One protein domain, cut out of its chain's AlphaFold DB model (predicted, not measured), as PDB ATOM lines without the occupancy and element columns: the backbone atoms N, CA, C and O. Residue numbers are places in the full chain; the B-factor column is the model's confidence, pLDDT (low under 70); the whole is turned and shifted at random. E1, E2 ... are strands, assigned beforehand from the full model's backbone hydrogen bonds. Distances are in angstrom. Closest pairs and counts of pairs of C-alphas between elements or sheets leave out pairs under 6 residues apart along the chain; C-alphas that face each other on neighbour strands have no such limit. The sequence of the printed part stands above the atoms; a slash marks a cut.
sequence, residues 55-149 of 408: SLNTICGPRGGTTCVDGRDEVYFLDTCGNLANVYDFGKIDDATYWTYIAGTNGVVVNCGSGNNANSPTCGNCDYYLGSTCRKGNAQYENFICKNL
ATOM      1  N   SER A  55     166.104 110.608 123.092       90.25
ATOM      2  CA  SER A  55     167.049 109.938 122.186       90.25
ATOM      3  C   SER A  55     168.054 110.886 121.531       90.25
ATOM      4  O   SER A  55     169.114 110.442 121.099       90.25
ATOM      5  N   LEU A  56     167.738 112.181 121.457       89.31
ATOM      6  CA  LEU A  56     168.633 113.203 120.915       89.31
ATOM      7  C   LEU A  56     169.636 113.727 121.956       89.31
ATOM      8  O   LEU A  56     170.580 114.428 121.594       89.31
ATOM      9  N   ASN A  57     169.452 113.383 123.240       88.44
ATOM     10  CA  ASN A  57     170.296 113.809 124.360       88.44
ATOM     11  C   ASN A  57     170.536 115.335 124.379       88.44
ATOM     12  O   ASN A  57     171.661 115.818 124.580       88.44
ATOM     13  N   THR A  58     169.468 116.098 124.124       88.62
ATOM     14  CA  THR A  58     169.490 117.561 124.189       88.62
ATOM     15  C   THR A  58     169.342 118.046 125.636       88.62
ATOM     16  O   THR A  58     169.099 117.273 126.566       88.62
ATOM     17  N   ILE A  59     169.498 119.352 125.856       89.94
ATOM     18  CA  ILE A  59     169.159 119.990 127.140       89.94
ATOM     19  C   ILE A  59     167.659 120.285 127.306       89.94
ATOM     20  O   ILE A  59     167.246 120.679 128.395       89.94
ATOM     21  N   CYS A  60     166.861 120.127 126.250       92.12
ATOM     22  CA  CYS A  60     165.463 120.533 126.222       92.12
ATOM     23  C   CYS A  60     164.570 119.373 126.670       92.12
ATOM     24  O   CYS A  60     164.598 118.295 126.091       92.12
ATOM     25  N   GLY A  61     163.775 119.597 127.712       93.56
ATOM     26  CA  GLY A  61     162.714 118.696 128.167       93.56
ATOM     27  C   GLY A  61     161.305 119.170 127.780       93.56
ATOM     28  O   GLY A  61     161.147 120.309 127.330       93.56
ATOM     29  N   PRO A  62     160.277 118.329 127.978       95.50
ATOM     30  CA  PRO A  62     158.875 118.659 127.709       95.50
ATOM     31  C   PRO A  62     158.321 119.722 128.677       95.50
ATOM     32  O   PRO A  62     158.934 120.016 129.700       95.50
ATOM     33  N   ARG A  63     157.116 120.242 128.399       91.94
ATOM     34  CA  ARG A  63     156.348 121.145 129.290       91.94
ATOM     35  C   ARG A  63     157.003 122.509 129.579       91.94
ATOM     36  O   ARG A  63     157.065 122.946 130.727       91.94
ATOM     37  N   GLY A  64     157.458 123.210 128.546       90.44
ATOM     38  CA  GLY A  64     157.893 124.611 128.657       90.44
ATOM     39  C   GLY A  64     156.796 125.651 128.430       90.44
ATOM     40  O   GLY A  64     157.085 126.845 128.438       90.44
ATOM     41  N   GLY A  65     155.556 125.209 128.222       95.44
ATOM     42  CA  GLY A  65     154.367 126.052 128.163       95.44
ATOM     43  C   GLY A  65     153.546 125.857 126.890       95.44
ATOM     44  O   GLY A  65     153.651 124.824 126.226       95.44
ATOM     45  N   THR A  66     152.723 126.847 126.547       97.19
ATOM     46  CA  THR A  66     151.962 126.900 125.290       97.19
ATOM     47  C   THR A  66     152.061 128.283 124.648       97.19
ATOM     48  O   THR A  66     152.340 129.271 125.328       97.19
ATOM     49  N   THR A  67     151.862 128.365 123.331       97.56
ATOM     50  CA  THR A  67     151.871 129.633 122.586       97.56
ATOM     51  C   THR A  67     150.981 129.591 121.346       97.56
ATOM     52  O   THR A  67     150.689 128.522 120.810       97.56
ATOM     53  N   CYS A  68     150.618 130.777 120.856       97.19
ATOM     54  CA  CYS A  68     150.187 130.983 119.474       97.19
ATOM     55  C   CYS A  68     151.393 131.220 118.562       97.19
ATOM     56  O   CYS A  68     152.436 131.694 119.024       97.19
ATOM     57  N   VAL A  69     151.236 130.926 117.273       95.81
ATOM     58  CA  VAL A  69     152.247 131.172 116.239       95.81
ATOM     59  C   VAL A  69     151.625 132.036 115.153       95.81
ATOM     60  O   VAL A  69     150.527 131.744 114.690       95.81
ATOM     61  N   ASP A  70     152.325 133.084 114.727       92.69
ATOM     62  CA  ASP A  70     151.830 133.955 113.661       92.69
ATOM     63  C   ASP A  70     151.601 133.164 112.363       92.69
ATOM     64  O   ASP A  70     152.447 132.377 111.930       92.69
ATOM     65  N   GLY A  71     150.438 133.375 111.745       92.19
ATOM     66  CA  GLY A  71     150.017 132.653 110.540       92.19
ATOM     67  C   GLY A  71     149.517 131.228 110.792       92.19
ATOM     68  O   GLY A  71     149.351 130.479 109.832       92.19
ATOM     69  N   ARG A  72     149.299 130.843 112.055       94.38
ATOM     70  CA  ARG A  72     148.697 129.563 112.444       94.38
ATOM     71  C   ARG A  72     147.578 129.788 113.448       94.38
ATOM     72  O   ARG A  72     147.657 130.690 114.281       94.38
ATOM     73  N   ASP A  73     146.566 128.935 113.386       95.50
ATOM     74  CA  ASP A  73     145.403 129.036 114.262       95.50
ATOM     75  C   ASP A  73     145.525 128.171 115.506       95.50
ATOM     76  O   ASP A  73     144.893 128.484 116.512       95.50
ATOM     77  N   GLU A  74     146.329 127.108 115.471       95.81
ATOM     78  CA  GLU A  74     146.439 126.168 116.579       95.81
ATOM     79  C   GLU A  74     147.243 126.736 117.756       95.81
ATOM     80  O   GLU A  74     148.129 127.586 117.621       95.81
ATOM     81  N   VAL A  75     146.957 126.210 118.944       97.00
ATOM     82  CA  VAL A  75     147.801 126.385 120.125       97.00
ATOM     83  C   VAL A  75     148.886 125.316 120.087       97.00
ATOM     84  O   VAL A  75     148.581 124.129 119.986       97.00
ATOM     85  N   TYR A  76     150.146 125.712 120.230       96.94
ATOM     86  CA  TYR A  76     151.284 124.795 120.238       96.94
ATOM     87  C   TYR A  76     151.863 124.659 121.641       96.94
ATOM     88  O   TYR A  76     151.952 125.640 122.382       96.94
ATOM     89  N   PHE A  77     152.299 123.454 121.997       97.00
ATOM     90  CA  PHE A  77     153.186 123.257 123.135       97.00
ATOM     91  C   PHE A  77     154.553 123.903 122.879       97.00
ATOM     92  O   PHE A  77     155.021 124.001 121.742       97.00
ATOM     93  N   LEU A  78     155.217 124.284 123.965       96.75
ATOM     94  CA  LEU A  78     156.624 124.647 123.995       96.75
ATOM     95  C   LEU A  78     157.407 123.604 124.791       96.75
ATOM     96  O   LEU A  78     156.929 123.091 125.807       96.75
ATOM     97  N   ASP A  79     158.623 123.304 124.350       96.12
ATOM     98  CA  ASP A  79     159.606 122.633 125.200       96.12
ATOM     99  C   ASP A  79     160.212 123.624 126.216       96.12
ATOM    100  O   ASP A  79     160.042 124.838 126.106       96.12
ATOM    101  N   THR A  80     160.936 123.127 127.218       95.56
ATOM    102  CA  THR A  80     161.596 123.956 128.257       95.56
ATOM    103  C   THR A  80     162.634 124.950 127.722       95.56
ATOM    104  O   THR A  80     162.992 125.892 128.426       95.56
ATOM    105  N   CYS A  81     163.100 124.780 126.485       93.88
ATOM    106  CA  CYS A  81     163.967 125.734 125.801       93.88
ATOM    107  C   CYS A  81     163.164 126.822 125.062       93.88
ATOM    108  O   CYS A  81     163.730 127.843 124.664       93.88
ATOM    109  N   GLY A  82     161.852 126.645 124.892       92.88
ATOM    110  CA  GLY A  82     160.947 127.518 124.153       92.88
ATOM    111  C   GLY A  82     160.882 127.219 122.653       92.88
ATOM    112  O   GLY A  82     160.562 128.123 121.881       92.88
ATOM    113  N   ASN A  83     161.234 126.008 122.218       93.12
ATOM    114  CA  ASN A  83     160.994 125.548 120.850       93.12
ATOM    115  C   ASN A  83     159.543 125.086 120.697       93.12
ATOM    116  O   ASN A  83     158.968 124.517 121.626       93.12
ATOM    117  N   LEU A  84     158.973 125.294 119.507       94.88
ATOM    118  CA  LEU A  84     157.648 124.779 119.166       94.88
ATOM    119  C   LEU A  84     157.658 123.247 119.162       94.88
ATOM    120  O   LEU A  84     158.506 122.628 118.520       94.88
ATOM    121  N   ALA A  85     156.691 122.667 119.865       95.38
ATOM    122  CA  ALA A  85     156.398 121.244 119.866       95.38
ATOM    123  C   ALA A  85     155.070 120.978 119.132       95.38
ATOM    124  O   ALA A  85     154.668 121.744 118.257       95.38
ATOM    125  N   ASN A  86     154.401 119.873 119.450       96.31
ATOM    126  CA  ASN A  86     153.124 119.516 118.837       96.31
ATOM    127  C   ASN A  86     151.971 120.425 119.298       96.31
ATOM    128  O   ASN A  86     152.089 121.162 120.279       96.31
ATOM    129  N   VAL A  87     150.838 120.343 118.596       96.25
ATOM    130  CA  VAL A  87     149.587 121.018 118.983       96.25
ATOM    131  C   VAL A  87     149.213 120.643 120.420       96.25
ATOM    132  O   VAL A  87     149.410 119.505 120.852       96.25
ATOM    133  N   TYR A  88     148.702 121.612 121.174       95.75
ATOM    134  CA  TYR A  88     148.290 121.430 122.557       95.75
ATOM    135  C   TYR A  88     147.172 120.383 122.661       95.75
ATOM    136  O   TYR A  88     146.088 120.549 122.109       95.75
ATOM    137  N   ASP A  89     147.441 119.314 123.399       95.06
ATOM    138  CA  ASP A  89     146.486 118.278 123.781       95.06
ATOM    139  C   ASP A  89     146.805 117.898 125.228       95.06
ATOM    140  O   ASP A  89     147.852 117.312 125.517       95.06
ATOM    141  N   PHE A  90     145.930 118.275 126.158       94.44
ATOM    142  CA  PHE A  90     146.150 118.038 127.583       94.44
ATOM    143  C   PHE A  90     146.303 116.548 127.902       94.44
ATOM    144  O   PHE A  90     147.112 116.189 128.752       94.44
ATOM    145  N   GLY A  91     145.604 115.664 127.180       93.69
ATOM    146  CA  GLY A  91     145.734 114.217 127.362       93.69
ATOM    147  C   GLY A  91     147.109 113.670 126.960       93.69
ATOM    148  O   GLY A  91     147.441 112.535 127.294       93.69
ATOM    149  N   LYS A  92     147.917 114.473 126.258       94.44
ATOM    150  CA  LYS A  92     149.263 114.135 125.784       94.44
ATOM    151  C   LYS A  92     150.383 114.807 126.570       94.44
ATOM    152  O   LYS A  92     151.552 114.599 126.257       94.44
ATOM    153  N   ILE A  93     150.056 115.561 127.622       93.06
ATOM    154  CA  ILE A  93     151.050 116.290 128.424       93.06
ATOM    155  C   ILE A  93     152.108 115.371 129.063       93.06
ATOM    156  O   ILE A  93     153.256 115.789 129.233       93.06
ATOM    157  N   ASP A  94     151.741 114.114 129.331       94.31
ATOM    158  CA  ASP A  94     152.595 113.083 129.936       94.31
ATOM    159  C   ASP A  94     153.002 111.974 128.942       94.31
ATOM    160  O   ASP A  94     153.626 110.988 129.332       94.31
ATOM    161  N   ASP A  95     152.659 112.106 127.655       95.00
ATOM    162  CA  ASP A  95     152.930 111.091 126.630       95.00
ATOM    163  C   ASP A  95     154.347 111.262 126.059       95.00
ATOM    164  O   ASP A  95     154.619 112.154 125.254       95.00
ATOM    165  N   ALA A  96     155.264 110.377 126.460       94.44
ATOM    166  CA  ALA A  96     156.658 110.410 126.017       94.44
ATOM    167  C   ALA A  96     156.809 110.328 124.485       94.44
ATOM    168  O   ALA A  96     157.703 110.956 123.916       94.44
ATOM    169  N   THR A  97     155.921 109.604 123.797       95.19
ATOM    170  CA  THR A  97     155.965 109.473 122.333       95.19
ATOM    171  C   THR A  97     155.567 110.792 121.674       95.19
ATOM    172  O   THR A  97     156.217 111.230 120.723       95.19
ATOM    173  N   TYR A  98     154.559 111.470 122.229       95.06
ATOM    174  CA  TYR A  98     154.090 112.779 121.769       95.06
ATOM    175  C   TYR A  98     155.132 113.891 121.950       95.06
ATOM    176  O   TYR A  98     155.161 114.833 121.165       95.06
ATOM    177  N   TRP A  99     156.011 113.776 122.946       95.94
ATOM    178  CA  TRP A  99     157.145 114.687 123.143       95.94
ATOM    179  C   TRP A  99     158.426 114.253 122.416       95.94
ATOM    180  O   TRP A  99     159.411 114.992 122.424       95.94
ATOM    181  N   THR A 100     158.427 113.086 121.765       95.75
ATOM    182  CA  THR A 100     159.569 112.587 120.984       95.75
ATOM    183  C   THR A 100     159.426 112.915 119.502       95.75
ATOM    184  O   THR A 100     160.388 113.371 118.886       95.75
ATOM    185  N   TYR A 101     158.238 112.715 118.927       95.38
ATOM    186  CA  TYR A 101     158.019 112.852 117.486       95.38
ATOM    187  C   TYR A 101     157.065 113.987 117.140       95.38
ATOM    188  O   TYR A 101     156.115 114.269 117.868       95.38
ATOM    189  N   ILE A 102     157.293 114.602 115.983       93.88
ATOM    190  CA  ILE A 102     156.358 115.558 115.391       93.88
ATOM    191  C   ILE A 102     155.067 114.809 115.026       93.88
ATOM    192  O   ILE A 102     155.115 113.686 114.515       93.88
ATOM    193  N   ALA A 103     153.908 115.416 115.272       91.00
ATOM    194  CA  ALA A 103     152.619 114.862 114.871       91.00
ATOM    195  C   ALA A 103     152.579 114.569 113.356       91.00
ATOM    196  O   ALA A 103     153.066 115.352 112.545       91.00
ATOM    197  N   GLY A 104     152.014 113.422 112.978       87.31
ATOM    198  CA  GLY A 104     152.066 112.866 111.621       87.31
ATOM    199  C   GLY A 104     153.234 111.900 111.385       87.31
ATOM    200  O   GLY A 104     153.235 111.180 110.388       87.31
ATOM    201  N   THR A 105     154.190 111.813 112.315       88.06
ATOM    202  CA  THR A 105     155.342 110.902 112.239       88.06
ATOM    203  C   THR A 105     155.221 109.781 113.267       88.06
ATOM    204  O   THR A 105     154.706 109.992 114.363       88.06
ATOM    205  N   ASN A 106     155.692 108.573 112.931       87.38
ATOM    206  CA  ASN A 106     155.709 107.408 113.832       87.38
ATOM    207  C   ASN A 106     154.367 107.116 114.542       87.38
ATOM    208  O   ASN A 106     154.342 106.663 115.683       87.38
ATOM    209  N   GLY A 107     153.245 107.387 113.865       84.62
ATOM    210  CA  GLY A 107     151.897 107.163 114.400       84.62
ATOM    211  C   GLY A 107     151.446 108.172 115.462       84.62
ATOM    212  O   GLY A 107     150.381 107.987 116.049       84.62
ATOM    213  N   VAL A 108     152.216 109.238 115.712       89.50
ATOM    214  CA  VAL A 108     151.803 110.329 116.600       89.50
ATOM    215  C   VAL A 108     150.705 111.135 115.925       89.50
ATOM    216  O   VAL A 108     150.885 111.671 114.836       89.50
ATOM    217  N   VAL A 109     149.561 111.230 116.591       86.44
ATOM    218  CA  VAL A 109     148.374 111.935 116.110       86.44
ATOM    219  C   VAL A 109     147.903 112.928 117.161       86.44
ATOM    220  O   VAL A 109     147.972 112.659 118.363       86.44
ATOM    221  N   VAL A 110     147.422 114.078 116.697       86.19
ATOM    222  CA  VAL A 110     146.698 115.034 117.535       86.19
ATOM    223  C   VAL A 110     145.266 114.520 117.633       86.19
ATOM    224  O   VAL A 110     144.541 114.527 116.642       86.19
ATOM    225  N   ASN A 111     144.868 114.031 118.808       79.31
ATOM    226  CA  ASN A 111     143.555 113.404 119.013       79.31
ATOM    227  C   ASN A 111     142.565 114.324 119.740       79.31
ATOM    228  O   ASN A 111     141.516 113.873 120.208       79.31
ATOM    229  N   CYS A 112     142.887 115.611 119.856       79.56
ATOM    230  CA  CYS A 112     142.067 116.538 120.608       79.56
ATOM    231  C   CYS A 112     140.889 117.041 119.745       79.56
ATOM    232  O   CYS A 112     141.013 117.947 118.923       79.56
ATOM    233  N   GLY A 113     139.738 116.381 119.929       71.38
ATOM    234  CA  GLY A 113     138.417 116.774 119.423       71.38
ATOM    235  C   GLY A 113     138.211 116.726 117.901       71.38
ATOM    236  O   GLY A 113     139.151 116.726 117.110       71.38
ATOM    237  N   SER A 114     136.943 116.697 117.483       73.50
ATOM    238  CA  SER A 114     136.524 116.975 116.104       73.50
ATOM    239  C   SER A 114     135.786 118.318 116.056       73.50
ATOM    240  O   SER A 114     134.943 118.598 116.907       73.50
ATOM    241  N   GLY A 115     136.108 119.166 115.074       85.06
ATOM    242  CA  GLY A 115     135.516 120.500 114.906       85.06
ATOM    243  C   GLY A 115     136.466 121.639 115.287       85.06
ATOM    244  O   GLY A 115     137.675 121.509 115.150       85.06
ATOM    245  N   ASN A 116     135.913 122.761 115.758       89.88
ATOM    246  CA  ASN A 116     136.665 123.995 116.027       89.88
ATOM    247  C   ASN A 116     137.297 124.069 117.431       89.88
ATOM    248  O   ASN A 116     138.023 125.005 117.737       89.88
ATOM    249  N   ASN A 117     136.985 123.130 118.331       94.25
ATOM    250  CA  ASN A 117     137.502 123.111 119.705       94.25
ATOM    251  C   ASN A 117     137.347 124.444 120.468       94.25
ATOM    252  O   ASN A 117     138.116 124.755 121.381       94.25
ATOM    253  N   ALA A 118     136.333 125.236 120.111       94.62
ATOM    254  CA  ALA A 118     136.153 126.578 120.628       94.62
ATOM    255  C   ALA A 118     135.951 126.584 122.154       94.62
ATOM    256  O   ALA A 118     135.087 125.908 122.710       94.62
ATOM    257  N   ASN A 119     136.752 127.402 122.829       95.31
ATOM    258  CA  ASN A 119     136.913 127.510 124.273       95.31
ATOM    259  C   ASN A 119     137.277 126.195 124.990       95.31
ATOM    260  O   ASN A 119     137.059 126.092 126.199       95.31
ATOM    261  N   SER A 120     137.828 125.202 124.285       95.19
ATOM    262  CA  SER A 120     138.274 123.962 124.919       95.19
ATOM    263  C   SER A 120     139.448 124.236 125.864       95.19
ATOM    264  O   SER A 120     140.456 124.801 125.435       95.19
ATOM    265  N   PRO A 121     139.368 123.819 127.140       95.00
ATOM    266  CA  PRO A 121     140.473 123.990 128.072       95.00
ATOM    267  C   PRO A 121     141.569 122.933 127.873       95.00
ATOM    268  O   PRO A 121     142.627 123.050 128.481       95.00
ATOM    269  N   THR A 122     141.328 121.894 127.070       95.12
ATOM    270  CA  THR A 122     142.223 120.734 126.922       95.12
ATOM    271  C   THR A 122     142.750 120.535 125.507       95.12
ATOM    272  O   THR A 122     143.583 119.658 125.303       95.12
ATOM    273  N   CYS A 123     142.275 121.311 124.531       95.00
ATOM    274  CA  CYS A 123     142.616 121.120 123.128       95.00
ATOM    275  C   CYS A 123     142.968 122.430 122.429       95.00
ATOM    276  O   CYS A 123     142.242 123.419 122.520       95.00
ATOM    277  N   GLY A 124     144.078 122.391 121.700       95.50
ATOM    278  CA  GLY A 124     144.630 123.473 120.902       95.50
ATOM    279  C   GLY A 124     144.467 123.314 119.399       95.50
ATOM    280  O   GLY A 124     145.030 124.120 118.669       95.50
ATOM    281  N   ASN A 125     143.758 122.289 118.925       95.56
ATOM    282  CA  ASN A 125     143.520 122.060 117.502       95.56
ATOM    283  C   ASN A 125     142.411 122.993 116.990       95.56
ATOM    284  O   ASN A 125     141.243 122.609 116.934       95.56
ATOM    285  N   CYS A 126     142.765 124.247 116.729       95.56
ATOM    286  CA  CYS A 126     141.815 125.280 116.336       95.56
ATOM    287  C   CYS A 126     141.581 125.257 114.828       95.56
ATOM    288  O   CYS A 126     142.471 124.920 114.056       95.56
ATOM    289  N   ASP A 127     140.399 125.695 114.421       94.12
ATOM    290  CA  ASP A 127     140.038 125.896 113.022       94.12
ATOM    291  C   ASP A 127     139.373 127.266 112.856       94.12
ATOM    292  O   ASP A 127     138.297 127.525 113.414       94.12
ATOM    293  N   TYR A 128     140.037 128.145 112.102       94.62
ATOM    294  CA  TYR A 128     139.576 129.505 111.840       94.62
ATOM    295  C   TYR A 128     138.274 129.539 111.052       94.62
ATOM    296  O   TYR A 128     137.343 130.256 111.423       94.62
ATOM    297  N   TYR A 129     138.178 128.719 110.006       91.75
ATOM    298  CA  TYR A 129     137.003 128.649 109.143       91.75
ATOM    299  C   TYR A 129     135.790 128.099 109.888       91.75
ATOM    300  O   TYR A 129     134.664 128.512 109.620       91.75
ATOM    301  N   LEU A 130     136.014 127.226 110.870       92.62
ATOM    302  CA  LEU A 130     134.970 126.750 111.775       92.62
ATOM    303  C   LEU A 130     134.759 127.662 113.001       92.62
ATOM    304  O   LEU A 130     133.953 127.341 113.876       92.62
ATOM    305  N   GLY A 131     135.438 128.811 113.080       95.50
ATOM    306  CA  GLY A 131     135.163 129.867 114.054       95.50
ATOM    307  C   GLY A 131     135.974 129.795 115.347       95.50
ATOM    308  O   GLY A 131     135.449 130.104 116.419       95.50
ATOM    309  N   SER A 132     137.246 129.414 115.274       96.62
ATOM    310  CA  SER A 132     138.149 129.411 116.428       96.62
ATOM    311  C   SER A 132     139.584 129.778 116.057       96.62
ATOM    312  O   SER A 132     140.050 129.448 114.978       96.62
ATOM    313  N   THR A 133     140.321 130.430 116.950       97.06
ATOM    314  CA  THR A 133     141.753 130.700 116.723       97.06
ATOM    315  C   THR A 133     142.501 130.807 118.044       97.06
ATOM    316  O   THR A 133     141.896 131.091 119.084       97.06
ATOM    317  N   CYS A 134     143.812 130.598 118.026       97.38
ATOM    318  CA  CYS A 134     144.645 130.686 119.212       97.38
ATOM    319  C   CYS A 134     144.586 132.088 119.837       97.38
ATOM    320  O   CYS A 134     144.952 133.100 119.234       97.38
ATOM    321  N   ARG A 135     144.152 132.158 121.100       96.56
ATOM    322  CA  ARG A 135     144.219 133.365 121.938       96.56
ATOM    323  C   ARG A 135     144.464 132.984 123.389       96.56
ATOM    324  O   ARG A 135     144.323 131.828 123.786       96.56
ATOM    325  N   LYS A 136     144.779 133.991 124.205       96.38
ATOM    326  CA  LYS A 136     144.856 133.804 125.650       96.38
ATOM    327  C   LYS A 136     143.490 133.423 126.238       96.38
ATOM    328  O   LYS A 136     142.472 134.012 125.869       96.38
ATOM    329  N   GLY A 137     143.473 132.478 127.168       94.62
ATOM    330  CA  GLY A 137     142.269 132.010 127.850       94.62
ATOM    331  C   GLY A 137     142.564 130.962 128.921       94.62
ATOM    332  O   GLY A 137     143.718 130.699 129.242       94.62
ATOM    333  N   ASN A 138     141.506 130.375 129.480       94.06
ATOM    334  CA  ASN A 138     141.607 129.438 130.599       94.06
ATOM    335  C   ASN A 138     141.807 128.006 130.088       94.06
ATOM    336  O   ASN A 138     140.831 127.301 129.827       94.06
ATOM    337  N   ALA A 139     143.063 127.593 129.941       94.00
ATOM    338  CA  ALA A 139     143.427 126.210 129.651       94.00
ATOM    339  C   ALA A 139     143.657 125.414 130.948       94.00
ATOM    340  O   ALA A 139     143.835 125.986 132.023       94.00
ATOM    341  N   GLN A 140     143.683 124.082 130.858       94.19
ATOM    342  CA  GLN A 140     144.133 123.225 131.964       94.19
ATOM    343  C   GLN A 140     145.654 123.265 132.146       94.19
ATOM    344  O   GLN A 140     146.162 122.918 133.210       94.19
ATOM    345  N   TYR A 141     146.378 123.688 131.111       93.00
ATOM    346  CA  TYR A 141     147.814 123.906 131.151       93.00
ATOM    347  C   TYR A 141     148.140 125.225 130.450       93.00
ATOM    348  O   TYR A 141     147.854 125.387 129.263       93.00
ATOM    349  N   GLU A 142     148.741 126.154 131.197       92.56
ATOM    350  CA  GLU A 142     149.032 127.525 130.766       92.56
ATOM    351  C   GLU A 142     147.781 128.334 130.381       92.56
ATOM    352  O   GLU A 142     146.722 128.197 130.991       92.56
ATOM    353  N   ASN A 143     147.924 129.262 129.430       94.00
ATOM    354  CA  ASN A 143     146.991 130.364 129.228       94.00
ATOM    355  C   ASN A 143     146.552 130.532 127.770       94.00
ATOM    356  O   ASN A 143     146.143 131.630 127.413       94.00
ATOM    357  N   PHE A 144     146.662 129.517 126.909       97.25
ATOM    358  CA  PHE A 144     146.260 129.607 125.500       97.25
ATOM    359  C   PHE A 144     145.245 128.527 125.136       97.25
ATOM    360  O   PHE A 144     145.409 127.367 125.498       97.25
ATOM    361  N   ILE A 145     144.200 128.927 124.413       96.75
ATOM    362  CA  ILE A 145     143.100 128.065 123.967       96.75
ATOM    363  C   ILE A 145     142.685 128.439 122.543       96.75
ATOM    364  O   ILE A 145     142.953 129.551 122.076       96.75
ATOM    365  N   CYS A 146     141.932 127.555 121.895       96.88
ATOM    366  CA  CYS A 146     141.145 127.899 120.716       96.88
ATOM    367  C   CYS A 146     139.982 128.793 121.130       96.88
ATOM    368  O   CYS A 146     138.986 128.319 121.659       96.88
ATOM    369  N   LYS A 147     140.087 130.105 120.953       97.00
ATOM    370  CA  LYS A 147     139.039 131.047 121.355       97.00
ATOM    371  C   LYS A 147     137.913 131.063 120.332       97.00
ATOM    372  O   LYS A 147     138.180 131.160 119.143       97.00
ATOM    373  N   ASN A 148     136.668 131.017 120.806       96.56
ATOM    374  CA  ASN A 148     135.486 131.131 119.947       96.56
ATOM    375  C   ASN A 148     135.432 132.497 119.236       96.56
ATOM    376  O   ASN A 148     135.551 133.532 119.894       96.56
ATOM    377  N   LEU A 149     135.216 132.482 117.919       97.31
ATOM    378  CA  LEU A 149     135.081 133.659 117.057       97.31
ATOM    379  C   LEU A 149     133.622 134.029 116.744       97.31
ATOM    380  O   LEU A 149     133.388 135.017 116.046       97.31
TER     381      LEU A 149
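AT A GLANCE: This is residues 55 to 149 of the 408 residues of an uncharacterized protein of Candidatus Pacearchaeota archaeon RBG_19FT_COMBO_34_9 (UniProt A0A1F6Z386). With little regular structure, this is a mostly looped domain holding two small sheets, a three-strand meander E1-E2-E3 and the hairpin E4-E5, spaced along the longest axis, with the long link 88 to 131 folded along one side of both. The 95 printed residues hold five named strands, E1 to E5 in chain order, and no named helix; both sheets are antiparallel, and the class is all strand, with 20 residues in named elements. It is compact, radius of gyration of the C-alphas 12.7 A, but elongated, 41 by 25 by 24 A.

HOW THE PARTS SIT: E1, residues 65 to 67, and E2, residues 76 to 78, form a hairpin, with N 67 and O 76 2.9 A apart. E3, residues 84 to 87, forms a hairpin with E2, with N 85 and O 77 2.8 A apart. E4, residues 132 to 136, and E5, residues 144 to 148, form a hairpin, with N 147 and O 133 2.8 A apart. The closest C-alphas of E1 and E5, Thr 66 and Phe 144, are 6.3 A apart. E3 and E4 are apart.

IN THESE COORDINATES: E1 begins at C-alpha 65, (154.367, 126.052, 128.163). E4 and E5 each measure 12.2 A; E5 ends at C-alpha 148, (135.486, 131.131, 119.947).

THE WHOLE: The farthest C-alphas, Asn 57 and Leu 149, are 41.1 A apart. The printed part has no cut; the link E3 to E4 is long. No printed residue is under 70 in pLDDT.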